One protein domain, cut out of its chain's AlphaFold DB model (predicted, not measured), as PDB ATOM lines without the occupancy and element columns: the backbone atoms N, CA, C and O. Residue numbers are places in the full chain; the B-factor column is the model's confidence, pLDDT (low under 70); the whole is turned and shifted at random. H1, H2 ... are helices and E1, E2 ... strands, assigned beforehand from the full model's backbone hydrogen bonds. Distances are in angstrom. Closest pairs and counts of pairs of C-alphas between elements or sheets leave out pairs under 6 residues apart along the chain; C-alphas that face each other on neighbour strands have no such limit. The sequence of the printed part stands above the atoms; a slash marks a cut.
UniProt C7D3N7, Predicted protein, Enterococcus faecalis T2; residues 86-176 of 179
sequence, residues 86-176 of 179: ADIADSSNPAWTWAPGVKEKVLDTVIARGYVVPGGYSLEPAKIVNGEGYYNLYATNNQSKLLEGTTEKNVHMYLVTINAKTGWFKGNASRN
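This is residues 86 to 176 of the 179 residues of the protein "Predicted protein" of Enterococcus faecalis T2 (UniProt C7D3N7). A strongly twisted sheet of three antiparallel strands has the helix H2 over one face, running along the strands, and the short helix H1 over the edge strand E1. The link of residues 140 to 156 loops out past one end of the sheet, and the last stretch, residues 164 to 176, folds back along E3. The printed part has 91 residues, with H1, H2, E1, E2 and E3 in that order along the chain; the class is mixed, helices and strands, though under half of the residues are in named elements. The whole is compact, with a radius of gyration of the C-alphas of 13.3 A, and elongated, spanning 39 by 25 by 22 A.

E1, residues 121 to 129, E2, residues 132 to 139, and E3, residues 157 to 163, form a meander, each strand the antiparallel neighbour of the one before. In the hairpin E1 and E2, N 124 and O 136 are 2.9 A apart, within hydrogen-bond range. In the hairpin E2 and E3, N 137 and O 160 are 2.8 A apart, also within range. Outside the named strands, residues 169 to 170 pair antiparallel with residues 161 to 162 of E3. H2, residues 102 to 112, is on the sheet at a height of 9.7 A, in two layers, a helix layer on one face of a sheet. It lies over E2, at 26 degrees on the local plane, and only just not over E3, with 2 of its C-alphas falling there; H2 and E3 are near each other. H1, residues 86 to 89, is on the sheet over E1 at a height of 7.8 A; the closest C-alphas, of Asp 87 and Lys 127, are 5.9 A apart. H1 and H2 are apart. Every O i to N i+4 pair of H2 is within hydrogen-bond range; H1 is too short for such a pair.

E1 begins at C-alpha 121 (162.619, 195.745, 221.509) and is 23.3 A long from first to last C-alpha. E2 measures 23.0 A, E3 18.5 A and H2 15.3 A. H1 begins at C-alpha 86 (173.579, 197.513, 200.101), and E3 ends at C-alpha 163 (167.239, 184.467, 210.366).

The C-alphas of Pro 94 and Gly 149 are the two farthest apart, 39.8 A. The links H1 to H2 and E2 to E3 are long. The printed part has no cut, and no printed residue is under 70 in pLDDT.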
ATOM      1  N   ALA A  86     174.102 197.877 201.414       96.62
ATOM      2  CA  ALA A  86     173.579 197.513 200.101       96.62
ATOM      3  C   ALA A  86     172.376 196.574 200.243       96.62
ATOM      4  O   ALA A  86     171.328 196.831 199.650       96.62
ATOM      5  N   ASP A  87     172.496 195.557 201.097       97.94
ATOM      6  CA  ASP A  87     171.397 194.631 201.385       97.94
ATOM      7  C   ASP A  87     170.192 195.361 201.999       97.94
ATOM      8  O   ASP A  87     169.043 195.112 201.632       97.94
ATOM      9  N   ILE A  88     170.445 196.280 202.938       97.94
ATOM     10  CA  ILE A  88     169.400 197.049 203.629       97.94
ATOM     11  C   ILE A  88     168.702 198.023 202.672       97.94
ATOM     12  O   ILE A  88     167.489 198.223 202.771       97.94
ATOM     13  N   ALA A  89     169.447 198.627 201.740       97.88
ATOM     14  CA  ALA A  89     168.875 199.497 200.718       97.88
ATOM     15  C   ALA A  89     167.939 198.730 199.767       97.88
ATOM     16  O   ALA A  89     166.917 199.282 199.352       97.88
ATOM     17  N   ASP A  90     168.212 197.448 199.497       97.31
ATOM     18  CA  ASP A  90     167.297 196.531 198.802       97.31
ATOM     19  C   ASP A  90     166.177 196.026 199.734       97.31
ATOM     20  O   ASP A  90     165.941 194.833 199.933       97.31
ATOM     21  N   SER A  91     165.458 196.968 200.341       95.75
ATOM     22  CA  SER A  91     164.368 196.695 201.287       95.75
ATOM     23  C   SER A  91     163.188 195.925 200.674       95.75
ATOM     24  O   SER A  91     162.415 195.305 201.405       95.75
ATOM     25  N   SER A  92     163.054 195.920 199.342       97.62
ATOM     26  CA  SER A  92     162.051 195.134 198.611       97.62
ATOM     27  C   SER A  92     162.428 193.665 198.415       97.62
ATOM     28  O   SER A  92     161.594 192.886 197.947       97.62
ATOM     29  N   ASN A  93     163.661 193.270 198.746       98.06
ATOM     30  CA  ASN A  93     164.127 191.908 198.537       98.06
ATOM     31  C   ASN A  93     163.264 190.893 199.314       98.06
ATOM     32  O   ASN A  93     163.074 191.039 200.528       98.06
ATOM     33  N   PRO A  94     162.778 189.809 198.679       97.75
ATOM     34  CA  PRO A  94     161.981 188.793 199.365       97.75
ATOM     35  C   PRO A  94     162.739 188.087 200.500       97.75
ATOM     36  O   PRO A  94     162.093 187.495 201.369       97.75
ATOM     37  N   ALA A  95     164.074 188.161 200.546       98.00
ATOM     38  CA  ALA A  95     164.893 187.691 201.664       98.00
ATOM     39  C   ALA A  95     164.438 188.274 203.016       98.00
ATOM     40  O   ALA A  95     164.430 187.555 204.017       98.00
ATOM     41  N   TRP A  96     163.975 189.528 203.028       98.31
ATOM     42  CA  TRP A  96     163.493 190.242 204.217       98.31
ATOM     43  C   TRP A  96     162.109 189.796 204.701       98.31
ATOM     44  O   TRP A  96     161.724 190.041 205.843       98.31
ATOM     45  N   THR A  97     161.341 189.105 203.856       98.06
ATOM     46  CA  THR A  97     160.014 188.618 204.246       98.06
ATOM     47  C   THR A  97     160.150 187.468 205.236       98.06
ATOM     48  O   THR A  97     160.737 186.432 204.919       98.06
ATOM     49  N   TRP A  98     159.572 187.617 206.424       98.44
ATOM     50  CA  TRP A  98     159.554 186.554 207.423       98.44
ATOM     51  C   TRP A  98     158.709 185.375 206.945       98.44
ATOM     52  O   TRP A  98     157.629 185.561 206.384       98.44
ATOM     53  N   ALA A  99     159.191 184.156 207.179       98.44
ATOM     54  CA  ALA A  99     158.346 182.985 206.998       98.44
ATOM     55  C   ALA A  99     157.183 183.015 208.019       98.44
ATOM     56  O   ALA A  99     157.360 183.527 209.132       98.44
ATOM     57  N   PRO A 100     155.993 182.489 207.673       98.50
ATOM     58  CA  PRO A 100     154.821 182.563 208.544       98.50
ATOM     59  C   PRO A 100     155.087 182.009 209.952       98.50
ATOM     60  O   PRO A 100     155.581 180.892 210.100       98.50
ATOM     61  N   GLY A 101     154.761 182.785 210.991       98.00
ATOM     62  CA  GLY A 101     154.894 182.381 212.398       98.00
ATOM     63  C   GLY A 101     156.321 182.396 212.960       98.00
ATOM     64  O   GLY A 101     156.513 182.188 214.160       98.00
ATOM     65  N   VAL A 102     157.344 182.609 212.123       98.38
ATOM     66  CA  VAL A 102     158.749 182.572 212.559       98.38
ATOM     67  C   VAL A 102     159.080 183.758 213.455       98.38
ATOM     68  O   VAL A 102     159.720 183.583 214.494       98.38
ATOM     69  N   LYS A 103     158.620 184.956 213.081       98.12
ATOM     70  CA  LYS A 103     158.883 186.182 213.837       98.12
ATOM     71  C   LYS A 103     158.308 186.084 215.246       98.12
ATOM     72  O   LYS A 103     159.019 186.317 216.219       98.12
ATOM     73  N   GLU A 104     157.046 185.689 215.345       98.19
ATOM     74  CA  GLU A 104     156.299 185.549 216.592       98.19
ATOM     75  C   GLU A 104     156.975 184.523 217.501       98.19
ATOM     76  O   GLU A 104     157.317 184.833 218.637       98.19
ATOM     77  N   LYS A 105     157.297 183.339 216.967       98.12
ATOM     78  CA  LYS A 105     157.938 182.266 217.735       98.12
ATOM     79  C   LYS A 105     159.296 182.671 218.313       98.12
ATOM     80  O   LYS A 105     159.619 182.309 219.450       98.12
ATOM     81  N   VAL A 106     160.117 183.391 217.544       97.75
ATOM     82  CA  VAL A 106     161.416 183.873 218.039       97.75
ATOM     83  C   VAL A 106     161.217 184.936 219.114       97.75
ATOM     84  O   VAL A 106     161.856 184.848 220.162       97.75
ATOM     85  N   LEU A 107     160.313 185.893 218.890       98.06
ATOM     86  CA  LEU A 107     160.007 186.960 219.845       98.06
ATOM     87  C   LEU A 107     159.445 186.414 221.165       98.06
ATOM     88  O   LEU A 107     159.926 186.786 222.235       98.06
ATOM     89  N   ASP A 108     158.527 185.453 221.106       98.19
ATOM     90  CA  ASP A 108     158.013 184.755 222.286       98.19
ATOM     91  C   ASP A 108     159.139 184.051 223.047       98.19
ATOM     92  O   ASP A 108     159.204 184.105 224.274       98.19
ATOM     93  N   THR A 109     160.082 183.439 222.325       97.06
ATOM     94  CA  THR A 109     161.231 182.762 222.937       97.06
ATOM     95  C   THR A 109     162.155 183.745 223.660       97.06
ATOM     96  O   THR A 109     162.574 183.471 224.786       97.06
ATOM     97  N   VAL A 110     162.499 184.884 223.051       96.12
ATOM     98  CA  VAL A 110     163.384 185.883 223.687       96.12
ATOM     99  C   VAL A 110     162.706 186.592 224.861       96.12
ATOM    100  O   VAL A 110     163.374 186.866 225.860       96.12
ATOM    101  N   ILE A 111     161.389 186.818 224.788       96.88
ATOM    102  CA  ILE A 111     160.587 187.356 225.896       96.88
ATOM    103  C   ILE A 111     160.523 186.343 227.041       96.88
ATOM    104  O   ILE A 111     160.819 186.689 228.182       96.88
ATOM    105  N   ALA A 112     160.222 185.073 226.753       96.56
ATOM    106  CA  ALA A 112     160.176 184.014 227.761       96.56
ATOM    107  C   ALA A 112     161.536 183.793 228.448       96.56
ATOM    108  O   ALA A 112     161.594 183.457 229.630       96.56
ATOM    109  N   ARG A 113     162.643 184.023 227.728       94.94
ATOM    110  CA  ARG A 113     164.007 184.014 228.288       94.94
ATOM    111  C   ARG A 113     164.350 185.268 229.099       94.94
ATOM    112  O   ARG A 113     165.403 185.297 229.731       94.94
ATOM    113  N   GLY A 114     163.490 186.284 229.096       94.75
ATOM    114  CA  GLY A 114     163.668 187.522 229.848       94.75
ATOM    115  C   GLY A 114     164.668 188.501 229.233       94.75
ATOM    116  O   GLY A 114     165.127 189.394 229.940       94.75
ATOM    117  N   TYR A 115     165.019 188.355 227.949       94.75
ATOM    118  CA  TYR A 115     165.938 189.287 227.277       94.75
ATOM    119  C   TYR A 115     165.294 190.652 227.045       94.75
ATOM    120  O   TYR A 115     165.948 191.683 227.185       94.75
ATOM    121  N   VAL A 116     163.999 190.647 226.730       95.75
ATOM    122  CA  VAL A 116     163.163 191.828 226.488       95.75
ATOM    123  C   VAL A 116     161.784 191.613 227.098       95.75
ATOM    124  O   VAL A 116     161.402 190.485 227.410       95.75
ATOM    125  N   VAL A 117     161.027 192.694 227.247       96.19
ATOM    126  CA  VAL A 117     159.585 192.657 227.532       96.19
ATOM    127  C   VAL A 117     158.790 192.905 226.243       96.19
ATOM    128  O   VAL A 117     159.349 193.459 225.289       96.19
ATOM    129  N   PRO A 118     157.494 192.542 226.171       96.38
ATOM    130  CA  PRO A 118     156.641 192.947 225.054       96.38
ATOM    131  C   PRO A 118     156.712 194.465 224.815       96.38
ATOM    132  O   PRO A 118     156.531 195.251 225.741       96.38
ATOM    133  N   GLY A 119     157.016 194.880 223.581       94.81
ATOM    134  CA  GLY A 119     157.193 196.291 223.205       94.81
ATOM    135  C   GLY A 119     158.548 196.916 223.578       94.81
ATOM    136  O   GLY A 119     158.826 198.034 223.158       94.81
ATOM    137  N   GLY A 120     159.408 196.206 224.313       95.56
ATOM    138  CA  GLY A 120     160.738 196.667 224.736       95.56
ATOM    139  C   GLY A 120     161.877 196.267 223.796       95.56
ATOM    140  O   GLY A 120     162.986 196.007 224.267       95.56
ATOM    141  N   TYR A 121     161.615 196.151 222.492       96.94
ATOM    142  CA  TYR A 121     162.619 195.745 221.509       96.94
ATOM    143  C   TYR A 121     162.451 196.419 220.142       96.94
ATOM    144  O   TYR A 121     161.350 196.839 219.778       96.94
ATOM    145  N   SER A 122     163.533 196.461 219.359       97.69
ATOM    146  CA  SER A 122     163.526 196.771 217.923       97.69
ATOM    147  C   SER A 122     164.126 195.609 217.129       97.69
ATOM    148  O   SER A 122     165.012 194.897 217.604       97.69
ATOM    149  N   LEU A 123     163.600 195.390 215.923       97.62
ATOM    150  CA  LEU A 123     164.153 194.461 214.936       97.62
ATOM    151  C   LEU A 123     164.652 195.269 213.750       97.62
ATOM    152  O   LEU A 123     163.867 195.976 213.119       97.62
ATOM    153  N   GLU A 124     165.930 195.122 213.430       98.12
ATOM    154  CA  GLU A 124     166.597 195.927 212.409       98.12
ATOM    155  C   GLU A 124     167.219 195.014 211.350       98.12
ATOM    156  O   GLU A 124     167.888 194.044 211.716       98.12
ATOM    157  N   PRO A 125     166.985 195.261 210.046       98.25
ATOM    158  CA  PRO A 125     167.633 194.500 208.984       98.25
ATOM    159  C   PRO A 125     169.156 194.593 209.118       98.25
ATOM    160  O   PRO A 125     169.699 195.678 209.311       98.25
ATOM    161  N   ALA A 126     169.839 193.456 209.028       97.12
ATOM    162  CA  ALA A 126     171.288 193.386 209.153       97.12
ATOM    163  C   ALA A 126     171.932 193.035 207.815       97.12
ATOM    164  O   ALA A 126     172.640 193.851 207.238       97.12
ATOM    165  N   LYS A 127     171.694 191.824 207.311       96.62
ATOM    166  CA  LYS A 127     172.390 191.307 206.130       96.62
ATOM    167  C   LYS A 127     171.564 190.251 205.404       96.62
ATOM    168  O   LYS A 127     170.801 189.535 206.051       96.62
ATOM    169  N   ILE A 128     171.756 190.110 204.095       97.12
ATOM    170  CA  ILE A 128     171.262 188.970 203.322       97.12
ATOM    171  C   ILE A 128     172.404 187.963 203.157       97.12
ATOM    172  O   ILE A 128     173.479 188.277 202.650       97.12
ATOM    173  N   VAL A 129     172.177 186.719 203.576       94.06
ATOM    174  CA  VAL A 129     173.131 185.620 203.377       94.06
ATOM    175  C   VAL A 129     172.404 184.488 202.672       94.06
ATOM    176  O   VAL A 129     171.389 184.002 203.159       94.06
ATOM    177  N   ASN A 130     172.901 184.088 201.498       93.50
ATOM    178  CA  ASN A 130     172.314 183.020 200.676       93.50
ATOM    179  C   ASN A 130     170.808 183.202 200.385       93.50
ATOM    180  O   ASN A 130     170.057 182.232 200.343       93.50
ATOM    181  N   GLY A 131     170.359 184.447 200.184       94.00
ATOM    182  CA  GLY A 131     168.952 184.766 199.906       94.00
ATOM    183  C   GLY A 131     168.042 184.790 201.140       94.00
ATOM    184  O   GLY A 131     166.827 184.937 201.003       94.00
ATOM    185  N   GLU A 132     168.604 184.677 202.343       97.75
ATOM    186  CA  GLU A 132     167.871 184.761 203.602       97.75
ATOM    187  C   GLU A 132     168.235 186.053 204.334       97.75
ATOM    188  O   GLU A 132     169.410 186.364 204.529       97.75
ATOM    189  N   GLY A 133     167.219 186.824 204.724       97.81
ATOM    190  CA  GLY A 133     167.406 188.056 205.476       97.81
ATOM    191  C   GLY A 133     167.655 187.764 206.951       97.81
ATOM    192  O   GLY A 133     166.927 186.988 207.577       97.81
ATOM    193  N   TYR A 134     168.663 188.417 207.517       98.31
ATOM    194  CA  TYR A 134     168.986 188.366 208.935       98.31
ATOM    195  C   TYR A 134     168.687 189.703 209.601       98.31
ATOM    196  O   TYR A 134     169.059 190.756 209.088       98.31
ATOM    197  N   TYR A 135     168.047 189.657 210.764       98.62
ATOM    198  CA  TYR A 135     167.692 190.819 211.567       98.62
ATOM    199  C   TYR A 135     168.456 190.814 212.884       98.62
ATOM    200  O   TYR A 135     168.543 189.782 213.545       98.62
ATOM    201  N   ASN A 136     168.935 191.976 213.305       98.06
ATOM    202  CA  ASN A 136     169.445 192.185 214.651       98.06
ATOM    203  C   ASN A 136     168.291 192.602 215.568       98.06
ATOM    204  O   ASN A 136     167.507 193.492 215.241       98.06
ATOM    205  N   LEU A 137     168.174 191.933 216.714       97.75
ATOM    206  CA  LEU A 137     167.244 192.287 217.777       97.75
ATOM    207  C   LEU A 137     167.979 193.117 218.826       97.75
ATOM    208  O   LEU A 137     169.004 192.673 219.356       97.75
ATOM    209  N   TYR A 138     167.405 194.265 219.173       96.56
ATOM    210  CA  TYR A 138     167.908 195.146 220.220       96.56
ATOM    211  C   TYR A 138     166.878 195.305 221.332       96.56
ATOM    212  O   TYR A 138     165.680 195.389 221.063       96.56
ATOM    213  N   ALA A 139     167.337 195.380 222.581       95.19
ATOM    214  CA  ALA A 139     166.518 195.898 223.673       95.19
ATOM    215  C   ALA A 139     166.409 197.419 223.537       95.19
ATOM    216  O   ALA A 139     167.432 198.077 223.341       95.19
ATOM    217  N   THR A 140     165.193 197.961 223.660       95.69
ATOM    218  CA  THR A 140     164.932 199.412 223.581       95.69
ATOM    219  C   THR A 140     164.737 200.071 224.948       95.69
ATOM    220  O   THR A 140     164.719 201.295 225.068       95.69
ATOM    221  N   ASN A 141     164.591 199.263 225.999       93.19
ATOM    222  CA  ASN A 141     164.449 199.708 227.378       93.19
ATOM    223  C   ASN A 141     165.087 198.704 228.348       93.19
ATOM    224  O   ASN A 141     165.517 197.627 227.944       93.19
ATOM    225  N   ASN A 142     165.122 199.057 229.630       91.69
ATOM    226  CA  ASN A 142     165.722 198.273 230.711       91.69
ATOM    227  C   ASN A 142     164.703 197.485 231.555       91.69
ATOM    228  O   ASN A 142     164.995 197.095 232.679       91.69
ATOM    229  N   GLN A 143     163.480 197.274 231.059       93.25
ATOM    230  CA  GLN A 143     162.413 196.634 231.846       93.25
ATOM    231  C   GLN A 143     162.515 195.104 231.877       93.25
ATOM    232  O   GLN A 143     161.724 194.441 232.549       93.25
ATOM    233  N   SER A 144     163.432 194.529 231.099       93.38
ATOM    234  CA  SER A 144     163.626 193.087 231.036       93.38
ATOM    235  C   SER A 144     164.471 192.588 232.197       93.38
ATOM    236  O   SER A 144     165.301 193.307 232.744       93.38
ATOM    237  N   LYS A 145     164.302 191.307 232.533       92.56
ATOM    238  CA  LYS A 145     165.113 190.646 233.559       92.56
ATOM    239  C   LYS A 145     166.609 190.695 233.228       92.56
ATOM    240  O   LYS A 145     167.437 190.737 234.126       92.56
ATOM    241  N   LEU A 146     166.956 190.665 231.941       89.94
ATOM    242  CA  LEU A 146     168.342 190.749 231.490       89.94
ATOM    243  C   LEU A 146     169.006 192.085 231.853       89.94
ATOM    244  O   LEU A 146     170.204 192.103 232.107       89.94
ATOM    245  N   LEU A 147     168.234 193.172 231.852       88.69
ATOM    246  CA  LEU A 147     168.699 194.545 232.064       88.69
ATOM    247  C   LEU A 147     168.336 195.082 233.455       88.69
ATOM    248  O   LEU A 147     168.366 196.290 233.700       88.69
ATOM    249  N   GLU A 148     167.969 194.189 234.371       87.56
ATOM    250  CA  GLU A 148     167.678 194.557 235.748       87.56
ATOM    251  C   GLU A 148     168.932 195.170 236.392       87.56
ATOM    252  O   GLU A 148     169.997 194.561 236.414       87.56
ATOM    253  N   GLY A 149     168.813 196.403 236.894       83.25
ATOM    254  CA  GLY A 149     169.934 197.167 237.457       83.25
ATOM    255  C   GLY A 149     170.563 198.188 236.502       83.25
ATOM    256  O   GLY A 149     171.217 199.119 236.971       83.25
ATOM    257  N   THR A 150     170.306 198.106 235.193       83.00
ATOM    258  CA  THR A 150     170.715 199.148 234.239       83.00
ATOM    259  C   THR A 150     169.926 200.434 234.498       83.00
ATOM    260  O   THR A 150     168.699 200.409 234.606       83.00
ATOM    261  N   THR A 151     170.605 201.580 234.599       82.19
ATOM    262  CA  THR A 151     169.951 202.872 234.884       82.19
ATOM    263  C   THR A 151     169.503 203.610 233.621       82.19
ATOM    264  O   THR A 151     168.585 204.437 233.692       82.19
ATOM    265  N   GLU A 152     170.081 203.294 232.455       81.69
ATOM    266  CA  GLU A 152     169.634 203.849 231.179       81.69
ATOM    267  C   GLU A 152     168.234 203.338 230.812       81.69
ATOM    268  O   GLU A 152     168.005 202.147 230.630       81.69
ATOM    269  N   LYS A 153     167.279 204.262 230.665       72.44
ATOM    270  CA  LYS A 153     165.890 203.926 230.300       72.44
ATOM    271  C   LYS A 153     165.705 203.667 228.808       72.44
ATOM    272  O   LYS A 153     164.842 202.879 228.435       72.44
ATOM    273  N   ASN A 154     166.500 204.342 227.979       75.75
ATOM    274  CA  ASN A 154     166.524 204.172 226.530       75.75
ATOM    275  C   ASN A 154     167.776 203.377 226.192       75.75
ATOM    276  O   ASN A 154     168.863 203.938 226.061       75.75
ATOM    277  N   VAL A 155     167.612 202.065 226.127       85.06
ATOM    278  CA  VAL A 155     168.696 201.145 225.805       85.06
ATOM    279  C   VAL A 155     168.676 200.928 224.295       85.06
ATOM    280  O   VAL A 155     167.622 200.977 223.675       85.06
ATOM    281  N   HIS A 156     169.831 200.730 223.674       91.75
ATOM    282  CA  HIS A 156     169.912 200.198 222.315       91.75
ATOM    283  C   HIS A 156     170.990 199.119 222.314       91.75
ATOM    284  O   HIS A 156     172.107 199.301 221.834       91.75
ATOM    285  N   MET A 157     170.678 198.016 222.993       91.12
ATOM    286  CA  MET A 157     171.633 196.944 223.261       91.12
ATOM    287  C   MET A 157     171.335 195.762 222.361       91.12
ATOM    288  O   MET A 157     170.239 195.205 222.416       91.12
ATOM    289  N   TYR A 158     172.327 195.359 221.572       94.44
ATOM    290  CA  TYR A 158     172.241 194.159 220.755       94.44
ATOM    291  C   TYR A 158     172.034 192.914 221.624       94.44
ATOM    292  O   TYR A 158     172.703 192.717 222.639       94.44
ATOM    293  N   LEU A 159     171.128 192.046 221.182       94.44
ATOM    294  CA  LEU A 159     170.801 190.797 221.855       94.44
ATOM    295  C   LEU A 159     171.203 189.601 221.001       94.44
ATOM    296  O   LEU A 159     172.026 188.781 221.413       94.44
ATOM    297  N   VAL A 160     170.591 189.481 219.825       95.50
ATOM    298  CA  VAL A 160     170.721 188.326 218.935       95.50
ATOM    299  C   VAL A 160     170.543 188.738 217.480       95.50
ATOM    300  O   VAL A 160     169.823 189.684 217.180       95.50
ATOM    301  N   THR A 161     171.169 187.992 216.578       96.62
ATOM    302  CA  THR A 161     170.893 188.008 215.140       96.62
ATOM    303  C   THR A 161     169.952 186.850 214.832       96.62
ATOM    304  O   THR A 161     170.158 185.750 215.345       96.62
ATOM    305  N   ILE A 162     168.923 187.091 214.023       97.81
ATOM    306  CA  ILE A 162     167.822 186.169 213.736       97.81
ATOM    307  C   ILE A 162     167.682 186.006 212.226       97.81
ATOM    308  O   ILE A 162     167.603 186.992 211.505       97.81
ATOM    309  N   ASN A 163     167.582 184.773 211.748       97.81
ATOM    310  CA  ASN A 163     167.239 184.467 210.366       97.81
ATOM    311  C   ASN A 163     165.711 184.525 210.167       97.81
ATOM    312  O   ASN A 163     164.969 183.793 210.826       97.81
ATOM    313  N   ALA A 164     165.239 185.355 209.233       98.38
ATOM    314  CA  ALA A 164     163.812 185.584 208.991       98.38
ATOM    315  C   ALA A 164     163.067 184.370 208.401       98.38
ATOM    316  O   ALA A 164     161.840 184.281 208.504       98.38
ATOM    317  N   LYS A 165     163.786 183.435 207.769       97.31
ATOM    318  CA  LYS A 165     163.217 182.242 207.124       97.31
ATOM    319  C   LYS A 165     163.120 181.063 208.077       97.31
ATOM    320  O   LYS A 165     162.107 180.372 208.095       97.31
ATOM    321  N   THR A 166     164.157 180.841 208.877       97.19
ATOM    322  CA  THR A 166     164.271 179.641 209.719       97.19
ATOM    323  C   THR A 166     163.946 179.898 211.187       97.19
ATOM    324  O   THR A 166     163.641 178.963 211.925       97.19
ATOM    325  N   GLY A 167     164.031 181.153 211.639       96.50
ATOM    326  CA  GLY A 167     163.932 181.505 213.054       96.50
ATOM    327  C   GLY A 167     165.152 181.096 213.868       96.50
ATOM    328  O   GLY A 167     165.123 181.185 215.094       96.50
ATOM    329  N   TRP A 168     166.223 180.636 213.217       95.31
ATOM    330  CA  TRP A 168     167.501 180.449 213.884       95.31
ATOM    331  C   TRP A 168     167.973 181.788 214.446       95.31
ATOM    332  O   TRP A 168     167.926 182.800 213.746       95.31
ATOM    333  N   PHE A 169     168.438 181.801 215.693       94.62
ATOM    334  CA  PHE A 169     169.001 183.004 216.287       94.62
ATOM    335  C   PHE A 169     170.169 182.703 217.218       94.62
ATOM    336  O   PHE A 169     170.188 181.684 217.916       94.62
ATOM    337  N   LYS A 170     171.139 183.617 217.250       92.12
ATOM    338  CA  LYS A 170     172.328 183.530 218.106       92.12
ATOM    339  C   LYS A 170     172.869 184.924 218.410       92.12
ATOM    340  O   LYS A 170     172.687 185.847 217.622       92.12
ATOM    341  N   GLY A 171     173.514 185.095 219.558       91.00
ATOM    342  CA  GLY A 171     174.140 186.364 219.909       91.00
ATOM    343  C   GLY A 171     174.499 186.483 221.379       91.00
ATOM    344  O   GLY A 171     174.613 185.491 222.100       91.00
ATOM    345  N   ASN A 172     174.676 187.725 221.808       89.75
ATOM    346  CA  ASN A 172     175.365 188.077 223.039       89.75
ATOM    347  C   ASN A 172     174.442 188.287 224.240       89.75
ATOM    348  O   ASN A 172     174.946 188.490 225.340       89.75
ATOM    349  N   ALA A 173     173.119 188.191 224.070       86.00
ATOM    350  CA  ALA A 173     172.153 188.411 225.147       86.00
ATOM    351  C   ALA A 173     172.512 187.656 226.440       86.00
ATOM    352  O   ALA A 173     172.484 188.225 227.520       86.00
ATOM    353  N   SER A 174     172.938 186.393 226.342       82.31
ATOM    354  CA  SER A 174     173.334 185.603 227.516       82.31
ATOM    355  C   SER A 174     174.654 186.038 228.165       82.31
ATOM    356  O   SER A 174     174.916 185.647 229.295       82.31
ATOM    357  N   ARG A 175     175.520 186.764 227.449       84.31
ATOM    358  CA  ARG A 175     176.819 187.250 227.949       84.31
ATOM    359  C   ARG A 175     176.691 188.554 228.726       84.31
ATOM    360  O   ARG A 175     177.495 188.788 229.614       84.31
ATOM    361  N   ASN A 176     175.656 189.334 228.429       76.00
ATOM    362  CA  ASN A 176     175.337 190.562 229.156       76.00
ATOM    363  C   ASN A 176     174.454 190.299 230.392       76.00
ATOM    364  O   ASN A 176     174.085 191.233 231.090       76.00
TER     365      ASN A 176